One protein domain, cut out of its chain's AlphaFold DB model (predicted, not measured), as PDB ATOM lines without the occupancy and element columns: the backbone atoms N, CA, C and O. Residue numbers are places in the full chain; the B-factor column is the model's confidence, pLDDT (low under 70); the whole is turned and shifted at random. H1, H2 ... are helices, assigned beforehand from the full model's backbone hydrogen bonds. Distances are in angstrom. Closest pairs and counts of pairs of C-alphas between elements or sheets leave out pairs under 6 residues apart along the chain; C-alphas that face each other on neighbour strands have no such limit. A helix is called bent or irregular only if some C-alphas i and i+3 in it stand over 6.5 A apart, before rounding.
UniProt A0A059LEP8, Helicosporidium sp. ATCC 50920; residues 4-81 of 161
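Overview. This is residues 4 to 81 of the 161 residues of a protein of Helicosporidium sp. ATCC 50920 (UniProt A0A059LEP8). The longest helix, H3, crosses a second long helix, H4, which runs through the middle of the domain; the short helix H1 packs on the later part of H4, and the short helix H2 is set beyond the first end of H3. A long loop with no named element, residues 18 to 33, leads from H1 to H2: it first passes over the side of H4 away from H3, and its last residues then come back to the level of H3, where H2 begins. The printed part has 78 residues with four named helices, in the order H1, H2, H3, H4, and no named strand. It is all helix by its named elements, though these hold 37 of the 78 residues. The whole is compact, with a radius of gyration of the C-alphas of 12.0 A and spans of 32 by 26 by 21 A.

Arrangement. Start at H3, residues 42 to 54, and look from there to H4, residues 65 to 76. The two touch, and their closest C-alphas, those of Ile 46 and Ser 68, are 5.3 A apart. They run opposite ways at a steep tilt of 48 degrees, and H4 touches H3 with residues 68 to 73 alone. H4 is only just irregular, with C-alphas 72 and 75 at 7.0 A, and its line is a rough one. Next look at H1, residues 12 to 17, which touches residues 71 to 75 of H4; the closest C-alphas, those of Gly 17 and Pro 75, are 5.6 A apart. H1 and H4 run the same way at a steep tilt of 55 degrees. H1 and H3 are only just apart, with their closest C-alphas at 8.0 A. H2, residues 34 to 39, touches no helix: it and H3 meet only through their link, and it is only just apart from H4, at 8.5 A. In the backbone, H2 and H3 have every O i to N i+4 pair within hydrogen-bond range, while H1 has 1 of 2 and H4 has 6 of 8.

Along the chain. Find C-alpha 42 at (15.350, -13.895, 21.137); from there H3 runs 18.3 A to C-alpha 54 at (10.508, -19.655, 37.824). H4 runs 17.7 A from C-alpha 65 to C-alpha 76, which you will find at (14.416, -20.147, 14.040). H1 begins at C-alpha 12, at (2.047, -24.474, 25.302), and covers residues 12 to 17. H2 covers residues 34 to 39.

Size, cuts and confidence. The two C-alphas farthest apart, those of Gly 55 and Pro 81, are 34.9 A from each other. The printed part has no cut from residue 4 to residue 81. The link from H1 to H2 is long, with 16 residues; that from H2 to H3 is tight, and that from H3 to H4 is short. The mean pLDDT of the printed part is 93.2, and no printed residue of this model is under 70.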
ATOM      1  N   TYR A   4      11.673 -34.687  24.384       92.19
ATOM      2  CA  TYR A   4      10.688 -35.102  25.396       92.19
ATOM      3  C   TYR A   4      11.313 -35.498  26.744       92.19
ATOM      4  O   TYR A   4      10.633 -35.502  27.766       92.19
ATOM      5  N   GLN A   5      12.607 -35.835  26.770       90.94
ATOM      6  CA  GLN A   5      13.314 -36.199  28.002       90.94
ATOM      7  C   GLN A   5      13.645 -34.970  28.868       90.94
ATOM      8  O   GLN A   5      13.901 -35.112  30.064       90.94
ATOM      9  N   LEU A   6      13.656 -33.769  28.276       91.44
ATOM     10  CA  LEU A   6      14.095 -32.532  28.925       91.44
ATOM     11  C   LEU A   6      13.012 -31.464  29.046       91.44
ATOM     12  O   LEU A   6      13.098 -30.627  29.943       91.44
ATOM     13  N   PHE A   7      12.020 -31.466  28.159       95.19
ATOM     14  CA  PHE A   7      10.990 -30.434  28.103       95.19
ATOM     15  C   PHE A   7       9.606 -30.982  28.446       95.19
ATOM     16  O   PHE A   7       9.296 -32.144  28.192       95.19
ATOM     17  N   VAL A   8       8.765 -30.125  29.022       96.19
ATOM     18  CA  VAL A   8       7.415 -30.487  29.465       96.19
ATOM     19  C   VAL A   8       6.413 -30.141  28.364       96.19
ATOM     20  O   VAL A   8       5.925 -29.021  28.276       96.19
ATOM     21  N   PHE A   9       6.106 -31.111  27.502       96.00
ATOM     22  CA  PHE A   9       5.268 -30.915  26.307       96.00
ATOM     23  C   PHE A   9       3.778 -30.656  26.580       96.00
ATOM     24  O   PHE A   9       3.037 -30.331  25.654       96.00
ATOM     25  N   SER A  10       3.323 -30.755  27.832       95.12
ATOM     26  CA  SER A  10       1.996 -30.262  28.217       95.12
ATOM     27  C   SER A  10       1.925 -28.732  28.275       95.12
ATOM     28  O   SER A  10       0.828 -28.182  28.248       95.12
ATOM     29  N   GLU A  11       3.067 -28.038  28.347       96.75
ATOM     30  CA  GLU A  11       3.124 -26.575  28.362       96.75
ATOM     31  C   GLU A  11       3.079 -26.011  26.926       96.75
ATOM     32  O   GLU A  11       3.814 -26.485  26.048       96.75
ATOM     33  N   PRO A  12       2.242 -24.994  26.651       95.69
ATOM     34  CA  PRO A  12       2.047 -24.474  25.302       95.69
ATOM     35  C   PRO A  12       3.314 -23.889  24.678       95.69
ATOM     36  O   PRO A  12       3.583 -24.138  23.508       95.69
ATOM     37  N   GLU A  13       4.146 -23.207  25.464       95.25
ATOM     38  CA  GLU A  13       5.406 -22.633  24.996       95.25
ATOM     39  C   GLU A  13       6.351 -23.708  24.455       95.25
ATOM     40  O   GLU A  13       7.107 -23.426  23.530       95.25
ATOM     41  N   VAL A  14       6.300 -24.924  25.015       96.44
ATOM     42  CA  VAL A  14       7.134 -26.064  24.615       96.44
ATOM     43  C   VAL A  14       6.598 -26.717  23.348       96.44
ATOM     44  O   VAL A  14       7.340 -26.850  22.374       96.44
ATOM     45  N   ARG A  15       5.320 -27.118  23.346       95.75
ATOM     46  CA  ARG A  15       4.720 -27.879  22.232       95.75
ATOM     47  C   ARG A  15       4.649 -27.087  20.924       95.75
ATOM     48  O   ARG A  15       4.580 -27.685  19.861       95.75
ATOM     49  N   GLU A  16       4.622 -25.757  21.005       93.94
ATOM     50  CA  GLU A  16       4.571 -24.876  19.833       93.94
ATOM     51  C   GLU A  16       5.961 -24.616  19.238       93.94
ATOM     52  O   GLU A  16       6.073 -24.335  18.047       93.94
ATOM     53  N   GLY A  17       7.020 -24.709  20.049       90.44
ATOM     54  CA  GLY A  17       8.387 -24.412  19.621       90.44
ATOM     55  C   GLY A  17       9.227 -25.637  19.258       90.44
ATOM     56  O   GLY A  17      10.174 -25.518  18.483       90.44
ATOM     57  N   LEU A  18       8.927 -26.809  19.820       94.31
ATOM     58  CA  LEU A  18       9.787 -27.988  19.716       94.31
ATOM     59  C   LEU A  18       9.032 -29.210  19.193       94.31
ATOM     60  O   LEU A  18       7.842 -29.383  19.434       94.31
ATOM     61  N   ASP A  19       9.774 -30.099  18.540       93.50
ATOM     62  CA  ASP A  19       9.336 -31.460  18.228       93.50
ATOM     63  C   ASP A  19       9.771 -32.396  19.374       93.50
ATOM     64  O   ASP A  19      10.973 -32.441  19.673       93.50
ATOM     65  N   PRO A  20       8.855 -33.143  20.025       93.69
ATOM     66  CA  PRO A  20       9.211 -34.084  21.092       93.69
ATOM     67  C   PRO A  20      10.218 -35.147  20.650       93.69
ATOM     68  O   PRO A  20      11.112 -35.498  21.429       93.69
ATOM     69  N   GLU A  21      10.136 -35.597  19.397       93.50
ATOM     70  CA  GLU A  21      11.031 -36.599  18.815       93.50
ATOM     71  C   GLU A  21      12.287 -35.989  18.183       93.50
ATOM     72  O   GLU A  21      13.187 -36.712  17.730       93.50
ATOM     73  N   GLY A  22      12.398 -34.661  18.217       89.69
ATOM     74  CA  GLY A  22      13.561 -33.920  17.762       89.69
ATOM     75  C   GLY A  22      14.832 -34.274  18.538       89.69
ATOM     76  O   GLY A  22      14.818 -34.656  19.717       89.69
ATOM     77  N   CYS A  23      15.972 -34.132  17.866       85.81
ATOM     78  CA  CYS A  23      17.278 -34.242  18.507       85.81
ATOM     79  C   CYS A  23      17.548 -33.005  19.358       85.81
ATOM     80  O   CYS A  23      17.411 -31.879  18.885       85.81
ATOM     81  N   TYR A  24      17.984 -33.218  20.598       83.75
ATOM     82  CA  TYR A  24      18.399 -32.123  21.463       83.75
ATOM     83  C   TYR A  24      19.568 -31.328  20.868       83.75
ATOM     84  O   TYR A  24      20.569 -31.914  20.455       83.75
ATOM     85  N   ALA A  25      19.458 -29.998  20.882       85.38
ATOM     86  CA  ALA A  25      20.521 -29.092  20.464       85.38
ATOM     87  C   ALA A  25      21.313 -28.591  21.682       85.38
ATOM     88  O   ALA A  25      20.765 -27.982  22.605       85.38
ATOM     89  N   ASN A  26      22.621 -28.844  21.685       88.88
ATOM     90  CA  ASN A  26      23.509 -28.342  22.724       88.88
ATOM     91  C   ASN A  26      23.833 -26.854  22.486       88.88
ATOM     92  O   ASN A  26      24.295 -26.502  21.407       88.88
ATOM     93  N   ALA A  27      23.625 -25.988  23.484       88.06
ATOM     94  CA  ALA A  27      23.847 -24.539  23.341       88.06
ATOM     95  C   ALA A  27      25.322 -24.102  23.483       88.06
ATOM     96  O   ALA A  27      25.610 -22.913  23.467       88.06
ATOM     97  N   GLY A  28      26.263 -25.037  23.644       90.62
ATOM     98  CA  GLY A  28      27.692 -24.739  23.764       90.62
ATOM     99  C   GLY A  28      28.356 -24.281  22.469       90.62
ATOM    100  O   GLY A  28      29.396 -23.636  22.526       90.62
ATOM    101  N   VAL A  29      27.756 -24.589  21.314       94.12
ATOM    102  CA  VAL A  29      28.195 -24.096  20.005       94.12
ATOM    103  C   VAL A  29      26.963 -23.739  19.187       94.12
ATOM    104  O   VAL A  29      26.095 -24.579  18.956       94.12
ATOM    105  N   PHE A  30      26.895 -22.495  18.729       93.50
ATOM    106  CA  PHE A  30      25.883 -22.015  17.799       93.50
ATOM    107  C   PHE A  30      26.479 -20.906  16.934       93.50
ATOM    108  O   PHE A  30      27.363 -20.170  17.369       93.50
ATOM    109  N   ALA A  31      25.980 -20.784  15.708       93.81
ATOM    110  CA  ALA A  31      26.273 -19.669  14.821       93.81
ATOM    111  C   ALA A  31      25.001 -18.838  14.667       93.81
ATOM    112  O   ALA A  31      23.912 -19.391  14.498       93.81
ATOM    113  N   VAL A  32      25.132 -17.519  14.760       94.50
ATOM    114  CA  VAL A  32      23.982 -16.619  14.805       94.50
ATOM    115  C   VAL A  32      24.208 -15.390  13.938       94.50
ATOM    116  O   VAL A  32      25.266 -14.769  13.975       94.50
ATOM    117  N   ASP A  33      23.173 -15.035  13.182       96.19
ATOM    118  CA  ASP A  33      23.022 -13.715  12.578       96.19
ATOM    119  C   ASP A  33      22.503 -12.755  13.656       96.19
ATOM    120  O   ASP A  33      21.379 -12.899  14.148       96.19
ATOM    121  N   LEU A  34      23.343 -11.799  14.055       97.25
ATOM    122  CA  LEU A  34      23.048 -10.880  15.153       97.25
ATOM    123  C   LEU A  34      21.904  -9.911  14.829       97.25
ATOM    124  O   LEU A  34      21.136  -9.560  15.730       97.25
ATOM    125  N   GLU A  35      21.752  -9.498  13.570       97.88
ATOM    126  CA  GLU A  35      20.658  -8.612  13.169       97.88
ATOM    127  C   GLU A  35      19.329  -9.350  13.271       97.88
ATOM    128  O   GLU A  35      18.392  -8.871  13.918       97.88
ATOM    129  N   ARG A  36      19.273 -10.568  12.723       96.88
ATOM    130  CA  ARG A  36      18.079 -11.412  12.811       96.88
ATOM    131  C   ARG A  36      17.760 -11.804  14.253       96.88
ATOM    132  O   ARG A  36      16.595 -11.790  14.644       96.88
ATOM    133  N   TYR A  37      18.773 -12.105  15.066       96.44
ATOM    134  CA  TYR A  37      18.602 -12.413  16.490       96.44
ATOM    135  C   TYR A  37      17.938 -11.257  17.249       96.44
ATOM    136  O   TYR A  37      17.036 -11.479  18.061       96.44
ATOM    137  N   LYS A  38      18.345 -10.015  16.949       97.62
ATOM    138  CA  LYS A  38      17.749  -8.804  17.524       97.62
ATOM    139  C   LYS A  38      16.322  -8.575  17.020       97.62
ATOM    140  O   LYS A  38      15.446  -8.290  17.831       97.62
ATOM    141  N   GLN A  39      16.075  -8.728  15.718       98.00
ATOM    142  CA  GLN A  39      14.743  -8.565  15.116       98.00
ATOM    143  C   GLN A  39      13.719  -9.555  15.687       98.00
ATOM    144  O   GLN A  39      12.582  -9.178  15.956       98.00
ATOM    145  N   LEU A  40      14.131 -10.803  15.919       97.06
ATOM    146  CA  LEU A  40      13.296 -11.841  16.531       97.06
ATOM    147  C   LEU A  40      13.150 -11.688  18.056       97.06
ATOM    148  O   LEU A  40      12.416 -12.456  18.671       97.06
ATOM    149  N   ASN A  41      13.843 -10.725  18.675       97.69
ATOM    150  CA  ASN A  41      13.853 -10.490  20.120       97.69
ATOM    151  C   ASN A  41      14.111 -11.771  20.947       97.69
ATOM    152  O   ASN A  41      13.445 -12.041  21.951       97.69
ATOM    153  N   VAL A  42      15.087 -12.582  20.521       96.56
ATOM    154  CA  VAL A  42      15.350 -13.895  21.137       96.56
ATOM    155  C   VAL A  42      15.736 -13.756  22.614       96.56
ATOM    156  O   VAL A  42      15.269 -14.530  23.446       96.56
ATOM    157  N   SER A  43      16.531 -12.745  22.977       95.94
ATOM    158  CA  SER A  43      16.907 -12.488  24.376       95.94
ATOM    159  C   SER A  43      15.706 -12.131  25.260       95.94
ATOM    160  O   SER A  43      15.613 -12.625  26.385       95.94
ATOM    161  N   GLY A  44      14.760 -11.335  24.749       97.94
ATOM    162  CA  GLY A  44      13.501 -11.047  25.437       97.94
ATOM    163  C   GLY A  44      12.680 -12.316  25.658       97.94
ATOM    164  O   GLY A  44      12.255 -12.593  26.780       97.94
ATOM    165  N   ARG A  45      12.562 -13.158  24.623       97.00
ATOM    166  CA  ARG A  45      11.872 -14.450  24.726       97.00
ATOM    167  C   ARG A  45      12.518 -15.371  25.765       97.00
ATOM    168  O   ARG A  45      11.796 -15.998  26.536       97.00
ATOM    169  N   ILE A  46      13.851 -15.425  25.833       96.56
ATOM    170  CA  ILE A  46      14.581 -16.179  26.870       96.56
ATOM    171  C   ILE A  46      14.197 -15.681  28.267       96.56
ATOM    172  O   ILE A  46      13.851 -16.493  29.126       96.56
ATOM    173  N   ALA A  47      14.226 -14.364  28.496       96.94
ATOM    174  CA  ALA A  47      13.894 -13.780  29.795       96.94
ATOM    175  C   ALA A  47      12.456 -14.114  30.231       96.94
ATOM    176  O   ALA A  47      12.227 -14.467  31.391       96.94
ATOM    177  N   ASP A  48      11.501 -14.070  29.302       96.81
ATOM    178  CA  ASP A  48      10.106 -14.412  29.581       96.81
ATOM    179  C   ASP A  48       9.921 -15.895  29.907       96.81
ATOM    180  O   ASP A  48       9.261 -16.225  30.891       96.81
ATOM    181  N   LEU A  49      10.553 -16.794  29.146       96.69
ATOM    182  CA  LEU A  49      10.503 -18.237  29.405       96.69
ATOM    183  C   LEU A  49      11.105 -18.590  30.772       96.69
ATOM    184  O   LEU A  49      10.541 -19.404  31.503       96.69
ATOM    185  N   VAL A  50      12.220 -17.955  31.146       96.12
ATOM    186  CA  VAL A  50      12.817 -18.115  32.481       96.12
ATOM    187  C   VAL A  50      11.856 -17.628  33.566       96.12
ATOM    188  O   VAL A  50      11.696 -18.314  34.576       96.12
ATOM    189  N   ARG A  51      11.174 -16.493  33.358       95.94
ATOM    190  CA  ARG A  51      10.179 -15.975  34.308       95.94
ATOM    191  C   ARG A  51       8.989 -16.924  34.464       95.94
ATOM    192  O   ARG A  51       8.591 -17.191  35.592       95.94
ATOM    193  N   VAL A  52       8.452 -17.457  33.365       95.75
ATOM    194  CA  VAL A  52       7.351 -18.440  33.389       95.75
ATOM    195  C   VAL A  52       7.768 -19.697  34.154       95.75
ATOM    196  O   VAL A  52       7.050 -20.126  35.059       95.75
ATOM    197  N   HIS A  53       8.957 -20.231  33.856       95.88
ATOM    198  CA  HIS A  53       9.496 -21.396  34.552       95.88
ATOM    199  C   HIS A  53       9.668 -21.154  36.057       95.88
ATOM    200  O   HIS A  53       9.212 -21.953  36.876       95.88
ATOM    201  N   ALA A  54      10.291 -20.032  36.428       93.25
ATOM    202  CA  ALA A  54      10.508 -19.655  37.824       93.25
ATOM    203  C   ALA A  54       9.198 -19.340  38.571       93.25
ATOM    204  O   ALA A  54       9.124 -19.533  39.781       93.25
ATOM    205  N   GLY A  55       8.156 -18.906  37.855       94.12
ATOM    206  CA  GLY A  55       6.820 -18.621  38.387       94.12
ATOM    207  C   GLY A  55       5.964 -19.857  38.690       94.12
ATOM    208  O   GLY A  55       4.799 -19.705  39.043       94.12
ATOM    209  N   GLY A  56       6.510 -21.070  38.550       91.12
ATOM    210  CA  GLY A  56       5.854 -22.326  38.935       91.12
ATOM    211  C   GLY A  56       5.363 -23.187  37.769       91.12
ATOM    212  O   GLY A  56       5.070 -24.364  37.973       91.12
ATOM    213  N   ARG A  57       5.341 -22.657  36.540       94.19
ATOM    214  CA  ARG A  57       5.018 -23.425  35.326       94.19
ATOM    215  C   ARG A  57       6.277 -24.065  34.756       94.19
ATOM    216  O   ARG A  57       6.995 -23.458  33.968       94.19
ATOM    217  N   ARG A  58       6.589 -25.289  35.181       93.56
ATOM    218  CA  ARG A  58       7.842 -25.967  34.808       93.56
ATOM    219  C   ARG A  58       7.881 -26.323  33.319       93.56
ATOM    220  O   ARG A  58       7.404 -27.374  32.923       93.56
ATOM    221  N   LEU A  59       8.538 -25.489  32.515       96.25
ATOM    222  CA  LEU A  59       8.714 -25.712  31.070       96.25
ATOM    223  C   LEU A  59       9.751 -26.806  30.712       96.25
ATOM    224  O   LEU A  59       9.753 -27.339  29.604       96.25
ATOM    225  N   TRP A  60      10.655 -27.156  31.629       95.25
ATOM    226  CA  TRP A  60      11.710 -28.162  31.433       95.25
ATOM    227  C   TRP A  60      12.058 -28.853  32.754       95.25
ATOM    228  O   TRP A  60      11.652 -28.403  33.826       95.25
ATOM    229  N   THR A  61      12.791 -29.965  32.693       90.88
ATOM    230  CA  THR A  61      13.074 -30.820  33.858       90.88
ATOM    231  C   THR A  61      14.438 -30.558  34.494       90.88
ATOM    232  O   THR A  61      14.606 -30.808  35.687       90.88
ATOM    233  N   GLN A  62      15.415 -30.053  33.730       84.38
ATOM    234  CA  GLN A  62      16.791 -29.825  34.186       84.38
ATOM    235  C   GLN A  62      17.446 -28.640  33.468       84.38
ATOM    236  O   GLN A  62      17.162 -28.380  32.303       84.38
ATOM    237  N   GLY A  63      18.377 -27.964  34.152       79.69
ATOM    238  CA  GLY A  63      19.058 -26.770  33.636       79.69
ATOM    239  C   GLY A  63      18.172 -25.520  33.658       79.69
ATOM    240  O   GLY A  63      16.993 -25.596  33.976       79.69
ATOM    241  N   VAL A  64      18.740 -24.348  33.357       72.94
ATOM    242  CA  VAL A  64      17.981 -23.077  33.268       72.94
ATOM    243  C   VAL A  64      18.390 -22.286  32.025       72.94
ATOM    244  O   VAL A  64      17.547 -21.990  31.179       72.94
ATOM    245  N   GLN A  65      19.688 -22.004  31.858       78.50
ATOM    246  CA  GLN A  65      20.184 -21.245  30.700       78.50
ATOM    247  C   GLN A  65      19.975 -21.983  29.375       78.50
ATOM    248  O   GLN A  65      19.437 -21.426  28.426       78.50
ATOM    249  N   GLN A  66      20.381 -23.250  29.303       87.81
ATOM    250  CA  GLN A  66      20.323 -23.985  28.045       87.81
ATOM    251  C   GLN A  66      18.885 -24.278  27.572       87.81
ATOM    252  O   GLN A  66      18.607 -24.023  26.402       87.81
ATOM    253  N   PRO A  67      17.954 -24.766  28.419       92.38
ATOM    254  CA  PRO A  67      16.588 -25.033  27.971       92.38
ATOM    255  C   PRO A  67      15.858 -23.785  27.469       92.38
ATOM    256  O   PRO A  67      15.212 -23.841  26.426       92.38
ATOM    257  N   SER A  68      16.001 -22.652  28.165       94.81
ATOM    258  CA  SER A  68      15.380 -21.387  27.751       94.81
ATOM    259  C   SER A  68      15.943 -20.875  26.424       94.81
ATOM    260  O   SER A  68      15.171 -20.462  25.561       94.81
ATOM    261  N   PHE A  69      17.262 -20.972  26.217       94.44
ATOM    262  CA  PHE A  69      17.886 -20.645  24.934       94.44
ATOM    263  C   PHE A  69      17.389 -21.552  23.806       94.44
ATOM    264  O   PHE A  69      16.952 -21.047  22.778       94.44
ATOM    265  N   VAL A  70      17.408 -22.876  23.995       94.38
ATOM    266  CA  VAL A  70      16.943 -23.838  22.981       94.38
ATOM    267  C   VAL A  70      15.492 -23.560  22.601       94.38
ATOM    268  O   VAL A  70      15.179 -23.505  21.415       94.38
ATOM    269  N   LEU A  71      14.627 -23.318  23.585       95.06
ATOM    270  CA  LEU A  71      13.209 -23.069  23.347       95.06
ATOM    271  C   LEU A  71      12.940 -21.741  22.617       95.06
ATOM    272  O   LEU A  71      12.009 -21.656  21.822       95.06
ATOM    273  N   ALA A  72      13.757 -20.713  22.853       95.62
ATOM    274  CA  ALA A  72      13.639 -19.426  22.170       95.62
ATOM    275  C   ALA A  72      14.299 -19.405  20.778       95.62
ATOM    276  O   ALA A  72      13.840 -18.691  19.891       95.62
ATOM    277  N   PHE A  73      15.396 -20.144  20.593       94.19
ATOM    278  CA  PHE A  73      16.261 -20.029  19.417       94.19
ATOM    279  C   PHE A  73      16.018 -21.120  18.370       94.19
ATOM    280  O   PHE A  73      15.991 -20.827  17.175       94.19
ATOM    281  N   LEU A  74      15.826 -22.374  18.793       93.38
ATOM    282  CA  LEU A  74      15.744 -23.515  17.879       93.38
ATOM    283  C   LEU A  74      14.602 -23.436  16.844       93.38
ATOM    284  O   LEU A  74      14.859 -23.838  15.709       93.38
ATOM    285  N   PRO A  75      13.414 -22.858  17.139       93.44
ATOM    286  CA  PRO A  75      12.364 -22.661  16.129       93.44
ATOM    287  C   PRO A  75      12.803 -21.817  14.918       93.44
ATOM    288  O   PRO A  75      12.158 -21.830  13.871       93.44
ATOM    289  N   HIS A  76      13.892 -21.059  15.055       93.62
ATOM    290  CA  HIS A  76      14.416 -20.147  14.040       93.62
ATOM    291  C   HIS A  76      15.786 -20.575  13.500       93.62
ATOM    292  O   HIS A  76      16.423 -19.810  12.772       93.62
ATOM    293  N   ALA A  77      16.247 -21.776  13.851       92.25
ATOM    294  CA  ALA A  77      17.594 -22.243  13.567       92.25
ATOM    295  C   ALA A  77      17.600 -23.612  12.875       92.25
ATOM    296  O   ALA A  77      16.583 -24.285  12.724       92.25
ATOM    297  N   ARG A  78      18.793 -24.029  12.445       90.62
ATOM    298  CA  ARG A  78      19.064 -25.383  11.951       90.62
ATOM    299  C   ARG A  78      20.061 -26.058  12.878       90.62
ATOM    300  O   ARG A  78      20.965 -25.407  13.398       90.62
ATOM    301  N   ILE A  79      19.901 -27.363  13.069       90.25
ATOM    302  CA  ILE A  79      20.816 -28.157  13.887       90.25
ATOM    303  C   ILE A  79      22.129 -28.344  13.119       90.25
ATOM    304  O   ILE A  79      22.125 -28.795  11.972       90.25
ATOM    305  N   LEU A  80      23.247 -27.993  13.754       91.25
ATOM    306  CA  LEU A  80      24.579 -28.272  13.222       91.25
ATOM    307  C   LEU A  80      24.889 -29.776  13.303       91.25
ATOM    308  O   LEU A  80      24.451 -30.439  14.249       91.25
ATOM    309  N   PRO A  81      25.680 -30.326  12.363       92.00
ATOM    310  CA  PRO A  81      26.199 -31.683  12.488       92.00
ATOM    311  C   PRO A  81      26.946 -31.878  13.812       92.00
ATOM    312  O   PRO A  81      27.646 -30.976  14.269       92.00
TER     313      PRO A  81